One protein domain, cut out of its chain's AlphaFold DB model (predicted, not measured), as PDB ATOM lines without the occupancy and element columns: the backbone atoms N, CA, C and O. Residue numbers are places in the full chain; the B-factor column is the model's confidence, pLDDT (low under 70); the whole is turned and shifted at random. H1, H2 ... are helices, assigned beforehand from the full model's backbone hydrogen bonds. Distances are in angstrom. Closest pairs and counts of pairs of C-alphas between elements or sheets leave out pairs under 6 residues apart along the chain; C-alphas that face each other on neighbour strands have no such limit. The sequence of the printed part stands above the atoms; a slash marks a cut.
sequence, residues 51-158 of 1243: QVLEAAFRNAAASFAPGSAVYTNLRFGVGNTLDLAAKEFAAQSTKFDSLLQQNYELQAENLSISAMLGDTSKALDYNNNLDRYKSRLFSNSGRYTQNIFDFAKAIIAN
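Overview. This is residues 51 to 158 of the 1243 residues of the protein "Autotransporter domain-containing protein" of Pseudomonas chlororaphis (UniProt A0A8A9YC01). What shape do these atoms make? They make a compact cluster of short, mostly crossed helices: H6 and H8 pack at about right angles in the middle, and H1 and H3 run side by side in opposite ways, with H1 packed on residues 151 to 156 of H8. H2 packs on H8 at one end of the cluster, H4 and H5 make a turn at the other end, and the loop of residues 118 to 130 leads to H7 at another side. What is it built of, and how large is it? The printed part has 108 residues with eight named helices, H1 to H8 in chain order, and no named strand, and its class is all helix. It is compact, with a radius of gyration of the C-alphas of 13.1 A and spans of 35 by 32 by 26 A.

Along the chain. Where do the first helices run? H1, residues 51 to 63, begins with C-alpha 51 at (142.602, 118.959, 126.591) and is 18.4 A long from first to last C-alpha. H2 is residues 69 to 73, and H3, residues 81 to 91, is 15.3 A long. What follows? H4 is residues 93 to 96, H5 is residues 99 to 105, and H6, residues 108 to 117, is 12.9 A long. H7 is residues 131 to 137, and H8, residues 145 to 156, is 16.3 A long and ends with C-alpha 156 at (134.612, 108.178, 132.406).

Arrangement. What do the two hubs, H6 and H8, touch? They touch each other, about perpendicular at 82 degrees, with the closest C-alphas, of Ala 108 and Ala 152, 5.0 A apart. H8 touches H1 with residues 151 to 156 alone, closest at the C-alphas of Ala 60 and Ala 154, 5.0 A, and it touches H2 with residues 147 to 151 alone, closest at those of Val 70 and Asn 147, 5.0 A. H6 only just touches H3, with 3 pairs of C-alphas within 8 A, and touches H5 only at the corner, where the closest C-alphas, of Glu 105 and Leu 111, are 5.1 A apart. How does H3 stand to H1? They touch and run opposite ways at a shallow tilt of 34 degrees, only just short of steep, and their closest C-alphas, of Leu 53 and Ala 90, are 4.9 A apart. Where are H4 and H7? H4 touches H5 only at the corner, with the C-alphas of Phe 96 and Gln 102 closest at 4.9 A, while H7 touches no helix but is near H6, with the C-alphas of Leu 117 and Lys 134 closest at 6.5 A. Are the helix backbones well paired? Every O i to N i+4 pair is within hydrogen-bond range in H1, H2, H5 and H8, against 6 of 7 in H3, 4 of 6 in H6 and 2 of 3 in H7; H4 is too short for such a pair.

Size, cuts and confidence. How far does it reach? The two C-alphas farthest apart, of Gly 67 and Ser 98, are 37.2 A apart, and the printed part has no cut. Which link is long, and where is confidence low? The link from H6 to H7, residues 118 to 130, is long, and pLDDT is under 70 in residues 113 to 145, against a mean of 74.7 for the printed part.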
ATOM      1  N   GLN A  51     143.766 118.395 127.283       92.00
ATOM      2  CA  GLN A  51     142.602 118.959 126.591       92.00
ATOM      3  C   GLN A  51     141.412 117.987 126.553       92.00
ATOM      4  O   GLN A  51     140.267 118.427 126.622       92.00
ATOM      5  N   VAL A  52     141.672 116.678 126.457       91.19
ATOM      6  CA  VAL A  52     140.639 115.633 126.504       91.19
ATOM      7  C   VAL A  52     140.102 115.476 127.926       91.19
ATOM      8  O   VAL A  52     138.887 115.437 128.107       91.19
ATOM      9  N   LEU A  53     140.981 115.470 128.932       89.75
ATOM     10  CA  LEU A  53     140.590 115.433 130.343       89.75
ATOM     11  C   LEU A  53     139.770 116.672 130.748       89.75
ATOM     12  O   LEU A  53     138.703 116.526 131.346       89.75
ATOM     13  N   GLU A  54     140.206 117.883 130.375       92.25
ATOM     14  CA  GLU A  54     139.467 119.121 130.670       92.25
ATOM     15  C   GLU A  54     138.084 119.121 129.994       92.25
ATOM     16  O   GLU A  54     137.085 119.502 130.608       92.25
ATOM     17  N   ALA A  55     138.002 118.657 128.740       93.69
ATOM     18  CA  ALA A  55     136.741 118.547 128.013       93.69
ATOM     19  C   ALA A  55     135.792 117.517 128.646       93.69
ATOM     20  O   ALA A  55     134.615 117.820 128.839       93.69
ATOM     21  N   ALA A  56     136.287 116.334 129.024       92.81
ATOM     22  CA  ALA A  56     135.471 115.298 129.652       92.81
ATOM     23  C   ALA A  56     134.922 115.740 131.018       92.81
ATOM     24  O   ALA A  56     133.730 115.573 131.275       92.81
ATOM     25  N   PHE A  57     135.743 116.395 131.847       91.88
ATOM     26  CA  PHE A  57     135.315 116.969 133.128       91.88
ATOM     27  C   PHE A  57     134.207 118.019 132.948       91.88
ATOM     28  O   PHE A  57     133.205 118.023 133.667       91.88
ATOM     29  N   ARG A  58     134.350 118.903 131.952       92.50
ATOM     30  CA  ARG A  58     133.355 119.942 131.640       92.50
ATOM     31  C   ARG A  58     132.060 119.362 131.068       92.50
ATOM     32  O   ARG A  58     130.984 119.816 131.452       92.50
ATOM     33  N   ASN A  59     132.146 118.352 130.205       94.19
ATOM     34  CA  ASN A  59     130.976 117.666 129.650       94.19
ATOM     35  C   ASN A  59     130.220 116.874 130.729       94.19
ATOM     36  O   ASN A  59     128.992 116.923 130.769       94.19
ATOM     37  N   ALA A  60     130.939 116.222 131.651       92.19
ATOM     38  CA  ALA A  60     130.353 115.598 132.832       92.19
ATOM     39  C   ALA A  60     129.631 116.629 133.712       92.19
ATOM     40  O   ALA A  60     128.487 116.417 134.095       92.19
ATOM     41  N   ALA A  61     130.231 117.796 133.974       88.81
ATOM     42  CA  ALA A  61     129.579 118.845 134.768       88.81
ATOM     43  C   ALA A  61     128.336 119.438 134.079       88.81
ATOM     44  O   ALA A  61     127.409 119.879 134.758       88.81
ATOM     45  N   ALA A  62     128.300 119.426 132.744       90.75
ATOM     46  CA  ALA A  62     127.164 119.875 131.944       90.75
ATOM     47  C   ALA A  62     126.031 118.836 131.813       90.75
ATOM     48  O   ALA A  62     124.921 119.217 131.437       90.75
ATOM     49  N   SER A  63     126.266 117.551 132.115       92.62
ATOM     50  CA  SER A  63     125.214 116.520 132.076       92.62
ATOM     51  C   SER A  63     124.292 116.569 133.302       92.62
ATOM     52  O   SER A  63     123.122 116.190 133.214       92.62
ATOM     53  N   PHE A  64     124.779 117.097 134.430       90.69
ATOM     54  CA  PHE A  64     123.987 117.313 135.639       90.69
ATOM     55  C   PHE A  64     123.242 118.651 135.586       90.69
ATOM     56  O   PHE A  64     123.838 119.718 135.445       90.69
ATOM     57  N   ALA A  65     121.919 118.610 135.760       86.81
ATOM     58  CA  ALA A  65     121.095 119.815 135.764       86.81
ATOM     59  C   ALA A  65     121.496 120.777 136.909       86.81
ATOM     60  O   ALA A  65     121.684 120.315 138.043       86.81
ATOM     61  N   PRO A  66     121.568 122.104 136.671       82.62
ATOM     62  CA  PRO A  66     121.788 123.087 137.729       82.62
ATOM     63  C   PRO A  66     120.728 122.970 138.833       82.62
ATOM     64  O   PRO A  66     119.532 123.065 138.564       82.62
ATOM     65  N   GLY A  67     121.167 122.744 140.073       76.25
ATOM     66  CA  GLY A  67     120.285 122.483 141.221       76.25
ATOM     67  C   GLY A  67     120.058 121.000 141.549       76.25
ATOM     68  O   GLY A  67     119.451 120.699 142.574       76.25
ATOM     69  N   SER A  68     120.574 120.061 140.747       86.88
ATOM     70  CA  SER A  68     120.675 118.646 141.144       86.88
ATOM     71  C   SER A  68     121.612 118.461 142.348       86.88
ATOM     72  O   SER A  68     122.448 119.328 142.626       86.88
ATOM     73  N   ALA A  69     121.493 117.328 143.055       81.38
ATOM     74  CA  ALA A  69     122.335 117.011 144.212       81.38
ATOM     75  C   ALA A  69     123.828 117.067 143.849       81.38
ATOM     76  O   ALA A  69     124.568 117.830 144.462       81.38
ATOM     77  N   VAL A  70     124.234 116.387 142.770       80.69
ATOM     78  CA  VAL A  70     125.615 116.400 142.262       80.69
ATOM     79  C   VAL A  70     126.086 117.825 141.955       80.69
ATOM     80  O   VAL A  70     127.079 118.273 142.521       80.69
ATOM     81  N   TYR A  71     125.346 118.586 141.142       81.62
ATOM     82  CA  TYR A  71     125.752 119.942 140.739       81.62
ATOM     83  C   TYR A  71     125.849 120.925 141.924       81.62
ATOM     84  O   TYR A  71     126.706 121.812 141.945       81.62
ATOM     85  N   THR A  72     124.968 120.775 142.915       80.00
ATOM     86  CA  THR A  72     124.898 121.640 144.104       80.00
ATOM     87  C   THR A  72     125.960 121.277 145.138       80.00
ATOM     88  O   THR A  72     126.657 122.162 145.638       80.00
ATOM     89  N   ASN A  73     126.123 119.984 145.427       76.94
ATOM     90  CA  ASN A  73     127.095 119.477 146.394       76.94
ATOM     91  C   ASN A  73     128.529 119.672 145.881       76.94
ATOM     92  O   ASN A  73     129.373 120.173 146.623       76.94
ATOM     93  N   LEU A  74     128.770 119.413 144.587       75.56
ATOM     94  CA  LEU A  74     130.046 119.687 143.911       75.56
ATOM     95  C   LEU A  74     130.220 121.163 143.488       75.56
ATOM     96  O   LEU A  74     131.172 121.525 142.800       75.56
ATOM     97  N   ARG A  75     129.305 122.049 143.911       75.62
ATOM     98  CA  ARG A  75     129.418 123.519 143.835       75.62
ATOM     99  C   ARG A  75     129.842 124.088 142.470       75.62
ATOM    100  O   ARG A  75     130.447 125.159 142.423       75.62
ATOM    101  N   PHE A  76     129.482 123.447 141.357       80.44
ATOM    102  CA  PHE A  76     129.945 123.860 140.021       80.44
ATOM    103  C   PHE A  76     129.526 125.291 139.635       80.44
ATOM    104  O   PHE A  76     130.227 125.946 138.869       80.44
ATOM    105  N   GLY A  77     128.435 125.804 140.215       75.06
ATOM    106  CA  GLY A  77     127.982 127.193 140.058       75.06
ATOM    107  C   GLY A  77     128.623 128.227 141.003       75.06
ATOM    108  O   GLY A  77     128.150 129.362 141.044       75.06
ATOM    109  N   VAL A  78     129.638 127.873 141.803       75.56
ATOM    110  CA  VAL A  78     130.264 128.784 142.782       75.56
ATOM    111  C   VAL A  78     131.589 129.333 142.248       75.56
ATOM    112  O   VAL A  78     132.610 128.649 142.250       75.56
ATOM    113  N   GLY A  79     131.588 130.606 141.841       79.06
ATOM    114  CA  GLY A  79     132.792 131.300 141.370       79.06
ATOM    115  C   GLY A  79     133.459 130.581 140.193       79.06
ATOM    116  O   GLY A  79     132.784 130.135 139.270       79.06
ATOM    117  N   ASN A  80     134.785 130.442 140.245       77.94
ATOM    118  CA  ASN A  80     135.567 129.757 139.211       77.94
ATOM    119  C   ASN A  80     135.841 128.274 139.548       77.94
ATOM    120  O   ASN A  80     136.720 127.678 138.933       77.94
ATOM    121  N   THR A  81     135.146 127.663 140.520       72.44
ATOM    122  CA  THR A  81     135.501 126.324 141.039       72.44
ATOM    123  C   THR A  81     135.482 125.236 139.963       72.44
ATOM    124  O   THR A  81     136.447 124.482 139.869       72.44
ATOM    125  N   LEU A  82     134.464 125.200 139.092       82.69
ATOM    126  CA  LEU A  82     134.429 124.285 137.936       82.69
ATOM    127  C   LEU A  82     135.628 124.496 136.991       82.69
ATOM    128  O   LEU A  82     136.192 123.542 136.464       82.69
ATOM    129  N   ASP A  83     136.025 125.753 136.794       82.50
ATOM    130  CA  ASP A  83     137.069 126.149 135.848       82.50
ATOM    131  C   ASP A  83     138.489 125.859 136.357       82.50
ATOM    132  O   ASP A  83     139.401 125.655 135.560       82.50
ATOM    133  N   LEU A  84     138.665 125.833 137.682       78.25
ATOM    134  CA  LEU A  84     139.897 125.428 138.361       78.25
ATOM    135  C   LEU A  84     139.983 123.900 138.483       78.25
ATOM    136  O   LEU A  84     141.003 123.326 138.111       78.25
ATOM    137  N   ALA A  85     138.904 123.239 138.916       77.12
ATOM    138  CA  ALA A  85     138.855 121.786 139.073       77.12
ATOM    139  C   ALA A  85     139.092 121.046 137.744       77.12
ATOM    140  O   ALA A  85     139.887 120.112 137.699       77.12
ATOM    141  N   ALA A  86     138.494 121.512 136.640       83.75
ATOM    142  CA  ALA A  86     138.724 120.927 135.318       83.75
ATOM    143  C   ALA A  86     140.198 121.028 134.871       83.75
ATOM    144  O   ALA A  86     140.709 120.116 134.225       83.75
ATOM    145  N   LYS A  87     140.895 122.115 135.238       83.25
ATOM    146  CA  LYS A  87     142.314 122.334 134.908       83.25
ATOM    147  C   LYS A  87     143.259 121.539 135.805       83.25
ATOM    148  O   LYS A  87     144.282 121.070 135.319       83.25
ATOM    149  N   GLU A  88     142.923 121.359 137.080       77.88
ATOM    150  CA  GLU A  88     143.686 120.489 137.982       77.88
ATOM    151  C   GLU A  88     143.538 119.012 137.588       77.88
ATOM    152  O   GLU A  88     144.532 118.292 137.503       77.88
ATOM    153  N   PHE A  89     142.321 118.577 137.250       81.62
ATOM    154  CA  PHE A  89     142.063 117.254 136.678       81.62
ATOM    155  C   PHE A  89     142.863 117.039 135.381       81.62
ATOM    156  O   PHE A  89     143.562 116.040 135.225       81.62
ATOM    157  N   ALA A  90     142.855 118.024 134.478       85.12
ATOM    158  CA  ALA A  90     143.630 117.991 133.238       85.12
ATOM    159  C   ALA A  90     145.155 117.965 133.437       85.12
ATOM    160  O   ALA A  90     145.867 117.386 132.615       85.12
ATOM    161  N   ALA A  91     145.668 118.561 134.518       83.06
ATOM    162  CA  ALA A  91     147.091 118.529 134.853       83.06
ATOM    163  C   ALA A  91     147.586 117.126 135.256       83.06
ATOM    164  O   ALA A  91     148.790 116.879 135.238       83.06
ATOM    165  N   GLN A  92     146.677 116.197 135.569       79.75
ATOM    166  CA  GLN A  92     146.990 114.816 135.945       79.75
ATOM    167  C   GLN A  92     147.030 113.845 134.752       79.75
ATOM    168  O   GLN A  92     147.009 112.634 134.952       79.75
ATOM    169  N   SER A  93     147.144 114.336 133.509       83.69
ATOM    170  CA  SER A  93     147.206 113.484 132.305       83.69
ATOM    171  C   SER A  93     148.288 112.400 132.353       83.69
ATOM    172  O   SER A  93     148.107 111.337 131.769       83.69
ATOM    173  N   THR A  94     149.384 112.629 133.079       81.69
ATOM    174  CA  THR A  94     150.467 111.647 133.254       81.69
ATOM    175  C   THR A  94     150.067 110.423 134.083       81.69
ATOM    176  O   THR A  94     150.701 109.375 133.974       81.69
ATOM    177  N   LYS A  95     148.966 110.487 134.849       77.31
ATOM    178  CA  LYS A  95     148.341 109.296 135.454       77.31
ATOM    179  C   LYS A  95     147.749 108.347 134.402       77.31
ATOM    180  O   LYS A  95     147.422 107.219 134.726       77.31
ATOM    181  N   PHE A  96     147.670 108.751 133.136       83.00
ATOM    182  CA  PHE A  96     147.164 107.935 132.031       83.00
ATOM    183  C   PHE A  96     148.258 107.583 131.002       83.00
ATOM    184  O   PHE A  96     147.940 107.245 129.858       83.00
ATOM    185  N   ASP A  97     149.545 107.650 131.367       79.81
ATOM    186  CA  ASP A  97     150.666 107.383 130.444       79.81
ATOM    187  C   ASP A  97     150.939 105.882 130.193       79.81
ATOM    188  O   ASP A  97     151.586 105.538 129.201       79.81
ATOM    189  N   SER A  98     150.423 104.969 131.029       82.56
ATOM    190  CA  SER A  98     150.560 103.510 130.849       82.56
ATOM    191  C   SER A  98     149.226 102.759 130.911       82.56
ATOM    192  O   SER A  98     148.278 103.210 131.549       82.56
ATOM    193  N   LEU A  99     149.155 101.576 130.283       77.44
ATOM    194  CA  LEU A  99     147.946 100.735 130.255       77.44
ATOM    195  C   LEU A  99     147.480 100.302 131.657       77.44
ATOM    196  O   LEU A  99     146.279 100.322 131.930       77.44
ATOM    197  N   LEU A 100     148.422  99.966 132.548       77.25
ATOM    198  CA  LEU A 100     148.140  99.616 133.944       77.25
ATOM    199  C   LEU A 100     147.471 100.785 134.677       77.25
ATOM    200  O   LEU A 100     146.423 100.602 135.293       77.25
ATOM    201  N   GLN A 101     148.042 101.991 134.576       80.25
ATOM    202  CA  GLN A 101     147.452 103.165 135.217       80.25
ATOM    203  C   GLN A 101     146.120 103.559 134.566       80.25
ATOM    204  O   GLN A 101     145.190 103.887 135.285       80.25
ATOM    205  N   GLN A 102     145.971 103.448 133.241       83.31
ATOM    206  CA  GLN A 102     144.690 103.699 132.564       83.31
ATOM    207  C   GLN A 102     143.575 102.775 133.076       83.31
ATOM    208  O   GLN A 102     142.472 103.244 133.323       83.31
ATOM    209  N   ASN A 103     143.839 101.479 133.269       80.56
ATOM    210  CA  ASN A 103     142.808 100.542 133.740       80.56
ATOM    211  C   ASN A 103     142.491 100.716 135.232       80.56
ATOM    212  O   ASN A 103     141.361 100.451 135.645       80.56
ATOM    213  N   TYR A 104     143.452 101.223 136.009       82.88
ATOM    214  CA  TYR A 104     143.230 101.698 137.369       82.88
ATOM    215  C   TYR A 104     142.382 102.987 137.365       82.88
ATOM    216  O   TYR A 104     141.225 102.959 137.769       82.88
ATOM    217  N   GLU A 105     142.894 104.099 136.839       82.50
ATOM    218  CA  GLU A 105     142.252 105.427 136.859       82.50
ATOM    219  C   GLU A 105     140.880 105.486 136.162       82.50
ATOM    220  O   GLU A 105     140.103 106.394 136.429       82.50
ATOM    221  N   LEU A 106     140.545 104.541 135.275       83.69
ATOM    222  CA  LEU A 106     139.239 104.481 134.600       83.69
ATOM    223  C   LEU A 106     138.186 103.633 135.340       83.69
ATOM    224  O   LEU A 106     137.128 103.358 134.772       83.69
ATOM    225  N   GLN A 107     138.425 103.279 136.610       81.50
ATOM    226  CA  GLN A 107     137.354 102.956 137.564       81.50
ATOM    227  C   GLN A 107     136.859 104.241 138.246       81.50
ATOM    228  O   GLN A 107     137.645 105.151 138.511       81.50
ATOM    229  N   ALA A 108     135.568 104.330 138.563       78.06
ATOM    230  CA  ALA A 108     134.991 105.542 139.159       78.06
ATOM    231  C   ALA A 108     135.509 105.803 140.578       78.06
ATOM    232  O   ALA A 108     135.692 106.946 140.999       78.06
ATOM    233  N   GLU A 109     135.772 104.711 141.279       74.06
ATOM    234  CA  GLU A 109     136.298 104.623 142.623       74.06
ATOM    235  C   GLU A 109     137.719 105.211 142.626       74.06
ATOM    236  O   GLU A 109     137.983 106.207 143.298       74.06
ATOM    237  N   ASN A 110     138.587 104.717 141.738       78.25
ATOM    238  CA  ASN A 110     139.958 105.200 141.563       78.25
ATOM    239  C   ASN A 110     140.032 106.655 141.102       78.25
ATOM    240  O   ASN A 110     140.791 107.435 141.675       78.25
ATOM    241  N   LEU A 111     139.219 107.053 140.117       76.69
ATOM    242  CA  LEU A 111     139.208 108.430 139.618       76.69
ATOM    243  C   LEU A 111     138.791 109.432 140.711       76.69
ATOM    244  O   LEU A 111     139.281 110.564 140.733       76.69
ATOM    245  N   SER A 112     137.923 109.021 141.644       70.69
ATOM    246  CA  SER A 112     137.531 109.858 142.782       70.69
ATOM    247  C   SER A 112     138.675 110.088 143.777       70.69
ATOM    248  O   SER A 112     138.890 111.223 144.203       70.69
ATOM    249  N   ILE A 113     139.446 109.041 144.090       64.00
ATOM    250  CA  ILE A 113     140.592 109.107 145.006       64.00
ATOM    251  C   ILE A 113     141.729 109.872 144.328       64.00
ATOM    252  O   ILE A 113     142.221 110.879 144.821       64.00
ATOM    253  N   SER A 114     142.141 109.394 143.161       61.56
ATOM    254  CA  SER A 114     143.375 109.804 142.515       61.56
ATOM    255  C   SER A 114     143.211 111.150 141.808       61.56
ATOM    256  O   SER A 114     144.008 112.063 142.019       61.56
ATOM    257  N   ALA A 115     142.177 111.321 140.982       59.84
ATOM    258  CA  ALA A 115     142.092 112.466 140.078       59.84
ATOM    259  C   ALA A 115     141.230 113.628 140.604       59.84
ATOM    260  O   ALA A 115     141.493 114.777 140.243       59.84
ATOM    261  N   MET A 116     140.237 113.378 141.468       59.44
ATOM    262  CA  MET A 116     139.384 114.443 142.031       59.44
ATOM    263  C   MET A 116     139.928 115.084 143.320       59.44
ATOM    264  O   MET A 116     139.643 116.258 143.568       59.44
ATOM    265  N   LEU A 117     140.725 114.367 144.120       51.88
ATOM    266  CA  LEU A 117     141.446 114.949 145.265       51.88
ATOM    267  C   LEU A 117     142.743 115.643 144.833       51.88
ATOM    268  O   LEU A 117     143.102 116.690 145.378       51.88
ATOM    269  N   GLY A 118     143.425 115.079 143.835       52.44
ATOM    270  CA  GLY A 118     144.771 115.476 143.436       52.44
ATOM    271  C   GLY A 118     145.828 114.583 144.083       52.44
ATOM    272  O   GLY A 118     145.627 113.388 144.281       52.44
ATOM    273  N   ASP A 119     146.989 115.153 144.389       52.34
ATOM    274  CA  ASP A 119     148.073 114.419 145.038       52.34
ATOM    275  C   ASP A 119     147.847 114.349 146.556       52.34
ATOM    276  O   ASP A 119     148.209 115.272 147.287       52.34
ATOM    277  N   THR A 120     147.246 113.253 147.024       44.75
ATOM    278  CA  THR A 120     146.936 113.009 148.445       44.75
ATOM    279  C   THR A 120     148.170 112.914 149.345       44.75
ATOM    280  O   THR A 120     148.031 113.005 150.559       44.75
ATOM    281  N   SER A 121     149.385 112.801 148.787       46.50
ATOM    282  CA  SER A 121     150.631 112.889 149.565       46.50
ATOM    283  C   SER A 121     151.023 114.326 149.942       46.50
ATOM    284  O   SER A 121     151.981 114.529 150.691       46.50
ATOM    285  N   LYS A 122     150.308 115.338 149.429       50.41
ATOM    286  CA  LYS A 122     150.553 116.755 149.715       50.41
ATOM    287  C   LYS A 122     149.503 117.326 150.665       50.41
ATOM    288  O   LYS A 122     148.302 117.173 150.456       50.41
ATOM    289  N   ALA A 123     149.965 118.100 151.645       48.53
ATOM    290  CA  ALA A 123     149.090 118.925 152.467       48.53
ATOM    291  C   ALA A 123     148.296 119.918 151.591       48.53
ATOM    292  O   ALA A 123     148.871 120.693 150.825       48.53
ATOM    293  N   LEU A 124     146.970 119.887 151.725       52.03
ATOM    294  CA  LEU A 124     146.030 120.790 151.054       52.03
ATOM    295  C   LEU A 124     146.277 122.255 151.480       52.03
ATOM    296  O   LEU A 124     146.316 122.540 152.676       52.03
ATOM    297  N   ASP A 125     146.380 123.201 150.536       54.16
ATOM    298  CA  ASP A 125     146.471 124.635 150.863       54.16
ATOM    299  C   ASP A 125     145.077 125.221 151.107       54.16
ATOM    300  O   ASP A 125     144.335 125.552 150.187       54.16
ATOM    301  N   TYR A 126     144.715 125.431 152.368       49.75
ATOM    302  CA  TYR A 126     143.394 125.958 152.706       49.75
ATOM    303  C   TYR A 126     143.208 127.447 152.399       49.75
ATOM    304  O   TYR A 126     142.094 127.952 152.574       49.75
ATOM    305  N   ASN A 127     144.228 128.160 151.915       52.34
ATOM    306  CA  ASN A 127     144.068 129.484 151.310       52.34
ATOM    307  C   ASN A 127     143.528 129.386 149.874       52.34
ATOM    308  O   ASN A 127     142.798 130.279 149.433       52.34
ATOM    309  N   ASN A 128     143.781 128.271 149.183       63.94
ATOM    310  CA  ASN A 128     143.101 127.926 147.944       63.94
ATOM    311  C   ASN A 128     141.625 127.582 148.223       63.94
ATOM    312  O   ASN A 128     141.282 126.722 149.039       63.94
ATOM    313  N   ASN A 129     140.715 128.241 147.499       58.72
ATOM    314  CA  ASN A 129     139.280 127.972 147.604       58.72
ATOM    315  C   ASN A 129     138.901 126.566 147.113       58.72
ATOM    316  O   ASN A 129     137.867 126.052 147.537       58.72
ATOM    317  N   LEU A 130     139.711 125.958 146.237       63.12
ATOM    318  CA  LEU A 130     139.475 124.615 145.707       63.12
ATOM    319  C   LEU A 130     139.800 123.534 146.750       63.12
ATOM    320  O   LEU A 130     138.953 122.694 147.037       63.12
ATOM    321  N   ASP A 131     140.959 123.605 147.400       60.25
ATOM    322  CA  ASP A 131     141.388 122.606 148.390       60.25
ATOM    323  C   ASP A 131     140.575 122.686 149.693       60.25
ATOM    324  O   ASP A 131     140.128 121.670 150.231       60.25
ATOM    325  N   ARG A 132     140.221 123.909 150.114       59.16
ATOM    326  CA  ARG A 132     139.220 124.165 151.168       59.16
ATOM    327  C   ARG A 132     137.841 123.566 150.846       59.16
ATOM    328  O   ARG A 132     137.058 123.297 151.760       59.16
ATOM    329  N   TYR A 133     137.512 123.389 149.566       62.22
ATOM    330  CA  TYR A 133     136.278 122.745 149.114       62.22
ATOM    331  C   TYR A 133     136.414 121.216 149.056       62.22
ATOM    332  O   TYR A 133     135.520 120.551 149.575       62.22
ATOM    333  N   LYS A 134     137.532 120.667 148.548       62.44
ATOM    334  CA  LYS A 134     137.833 119.220 148.581       62.44
ATOM    335  C   LYS A 134     137.675 118.666 150.000       62.44
ATOM    336  O   LYS A 134     136.859 117.786 150.232       62.44
ATOM    337  N   SER A 135     138.341 119.280 150.978       56.78
ATOM    338  CA  SER A 135     138.224 118.929 152.403       56.78
ATOM    339  C   SER A 135     136.777 118.812 152.915       56.78
ATOM    340  O   SER A 135     136.450 117.912 153.680       56.78
ATOM    341  N   ARG A 136     135.876 119.689 152.449       58.00
ATOM    342  CA  ARG A 136     134.458 119.713 152.851       58.00
ATOM    343  C   ARG A 136     133.569 118.713 152.108       58.00
ATOM    344  O   ARG A 136     132.414 118.555 152.501       58.00
ATOM    345  N   LEU A 137     134.062 118.090 151.039       56.16
ATOM    346  CA  LEU A 137     133.393 116.958 150.395       56.16
ATOM    347  C   LEU A 137     133.678 115.640 151.124       56.16
ATOM    348  O   LEU A 137     132.788 114.801 151.204       56.16
ATOM    349  N   PHE A 138     134.899 115.479 151.642       52.88
ATOM    350  CA  PHE A 138     135.447 114.197 152.104       52.88
ATOM    351  C   PHE A 138     135.738 114.138 153.621       52.88
ATOM    352  O   PHE A 138     136.459 113.256 154.077       52.88
ATOM    353  N   SER A 139     135.198 115.058 154.426       50.62
ATOM    354  CA  SER A 139     135.337 115.028 155.891       50.62
ATOM    355  C   SER A 139     134.567 113.850 156.510       50.62
ATOM    356  O   SER A 139     133.345 113.830 156.360       50.62
ATOM    357  N   ASN A 140     135.271 112.936 157.199       44.59
ATOM    358  CA  ASN A 140     134.874 111.724 157.959       44.59
ATOM    359  C   ASN A 140     133.351 111.421 158.112       44.59
ATOM    360  O   ASN A 140     132.844 111.374 159.230       44.59
ATOM    361  N   SER A 141     132.576 111.289 157.025       48.97
ATOM    362  CA  SER A 141     131.102 111.154 157.122       48.97
ATOM    363  C   SER A 141     130.362 110.664 155.866       48.97
ATOM    364  O   SER A 141     129.135 110.744 155.845       48.97
ATOM    365  N   GLY A 142     131.057 110.246 154.797       51.72
ATOM    366  CA  GLY A 142     130.474 109.694 153.550       51.72
ATOM    367  C   GLY A 142     129.576 110.626 152.705       51.72
ATOM    368  O   GLY A 142     129.411 110.430 151.506       51.72
ATOM    369  N   ARG A 143     129.044 111.706 153.289       57.06
ATOM    370  CA  ARG A 143     127.817 112.422 152.884       57.06
ATOM    371  C   ARG A 143     127.719 112.906 151.431       57.06
ATOM    372  O   ARG A 143     126.616 113.189 150.956       57.06
ATOM    373  N   TYR A 144     128.839 113.059 150.731       65.25
ATOM    374  CA  TYR A 144     128.858 113.471 149.329       65.25
ATOM    375  C   TYR A 144     129.459 112.423 148.383       65.25
ATOM    376  O   TYR A 144     129.365 112.623 147.172       65.25
ATOM    377  N   THR A 145     129.989 111.305 148.882       65.56
ATOM    378  CA  THR A 145     130.782 110.337 148.111       65.56
ATOM    379  C   THR A 145     130.002 109.698 146.963       65.56
ATOM    380  O   THR A 145     130.509 109.668 145.844       65.56
ATOM    381  N   GLN A 146     128.723 109.349 147.143       71.06
ATOM    382  CA  GLN A 146     127.883 108.898 146.023       71.06
ATOM    383  C   GLN A 146     127.797 109.937 144.882       71.06
ATOM    384  O   GLN A 146     127.899 109.584 143.710       71.06
ATOM    385  N   ASN A 147     127.698 111.237 145.200       77.94
ATOM    386  CA  ASN A 147     127.679 112.305 144.184       77.94
ATOM    387  C   ASN A 147     129.023 112.413 143.444       77.94
ATOM    388  O   ASN A 147     129.064 112.811 142.281       77.94
ATOM    389  N   ILE A 148     130.117 112.097 144.139       75.50
ATOM    390  CA  ILE A 148     131.485 112.113 143.620       75.50
ATOM    391  C   ILE A 148     131.688 110.914 142.687       75.50
ATOM    392  O   ILE A 148     132.172 111.103 141.574       75.50
ATOM    393  N   PHE A 149     131.236 109.714 143.068       76.50
ATOM    394  CA  PHE A 149     131.238 108.537 142.195       76.50
ATOM    395  C   PHE A 149     130.345 108.713 140.966       76.50
ATOM    396  O   PHE A 149     130.767 108.374 139.864       76.50
ATOM    397  N   ASP A 150     129.137 109.263 141.111       83.12
ATOM    398  CA  ASP A 150     128.244 109.521 139.974       83.12
ATOM    399  C   ASP A 150     128.857 110.538 138.999       83.12
ATOM    400  O   ASP A 150     128.742 110.395 137.778       83.12
ATOM    401  N   PHE A 151     129.583 111.530 139.523       86.94
ATOM    402  CA  PHE A 151     130.352 112.461 138.709       86.94
ATOM    403  C   PHE A 151     131.573 111.799 138.051       86.94
ATOM    404  O   PHE A 151     131.779 111.988 136.854       86.94
ATOM    405  N   ALA A 152     132.333 110.963 138.762       86.75
ATOM    406  CA  ALA A 152     133.449 110.199 138.199       86.75
ATOM    407  C   ALA A 152     132.986 109.255 137.069       86.75
ATOM    408  O   ALA A 152     133.577 109.250 135.989       86.75
ATOM    409  N   LYS A 153     131.860 108.551 137.260       88.50
ATOM    410  CA  LYS A 153     131.177 107.743 136.230       88.50
ATOM    411  C   LYS A 153     130.811 108.596 135.011       88.50
ATOM    412  O   LYS A 153     131.037 108.176 133.876       88.50
ATOM    413  N   ALA A 154     130.317 109.818 135.225       91.44
ATOM    414  CA  ALA A 154     130.026 110.760 134.145       91.44
ATOM    415  C   ALA A 154     131.287 111.289 133.430       91.44
ATOM    416  O   ALA A 154     131.226 111.504 132.218       91.44
ATOM    417  N   ILE A 155     132.426 111.465 134.118       90.12
ATOM    418  CA  ILE A 155     133.711 111.782 133.469       90.12
ATOM    419  C   ILE A 155     134.147 110.610 132.588       90.12
ATOM    420  O   ILE A 155     134.409 110.816 131.407       90.12
ATOM    421  N   ILE A 156     134.177 109.386 133.127       90.75
ATOM    422  CA  ILE A 156     134.612 108.178 132.406       90.75
ATOM    423  C   ILE A 156     133.751 107.952 131.155       90.75
ATOM    424  O   ILE A 156     134.285 107.693 130.080       90.75
ATOM    425  N   ALA A 157     132.435 108.172 131.246       93.00
ATOM    426  CA  ALA A 157     131.518 108.120 130.102       93.00
ATOM    427  C   ALA A 157     131.759 109.207 129.026       93.00
ATOM    428  O   ALA A 157     131.225 109.099 127.922       93.00
ATOM    429  N   ASN A 158     132.547 110.247 129.325       93.06
ATOM    430  CA  ASN A 158     132.976 111.291 128.387       93.06
ATOM    431  C   ASN A 158     134.452 111.161 127.956       93.06
ATOM    432  O   ASN A 158     134.923 111.974 127.157       93.06
TER     433      ASN A 158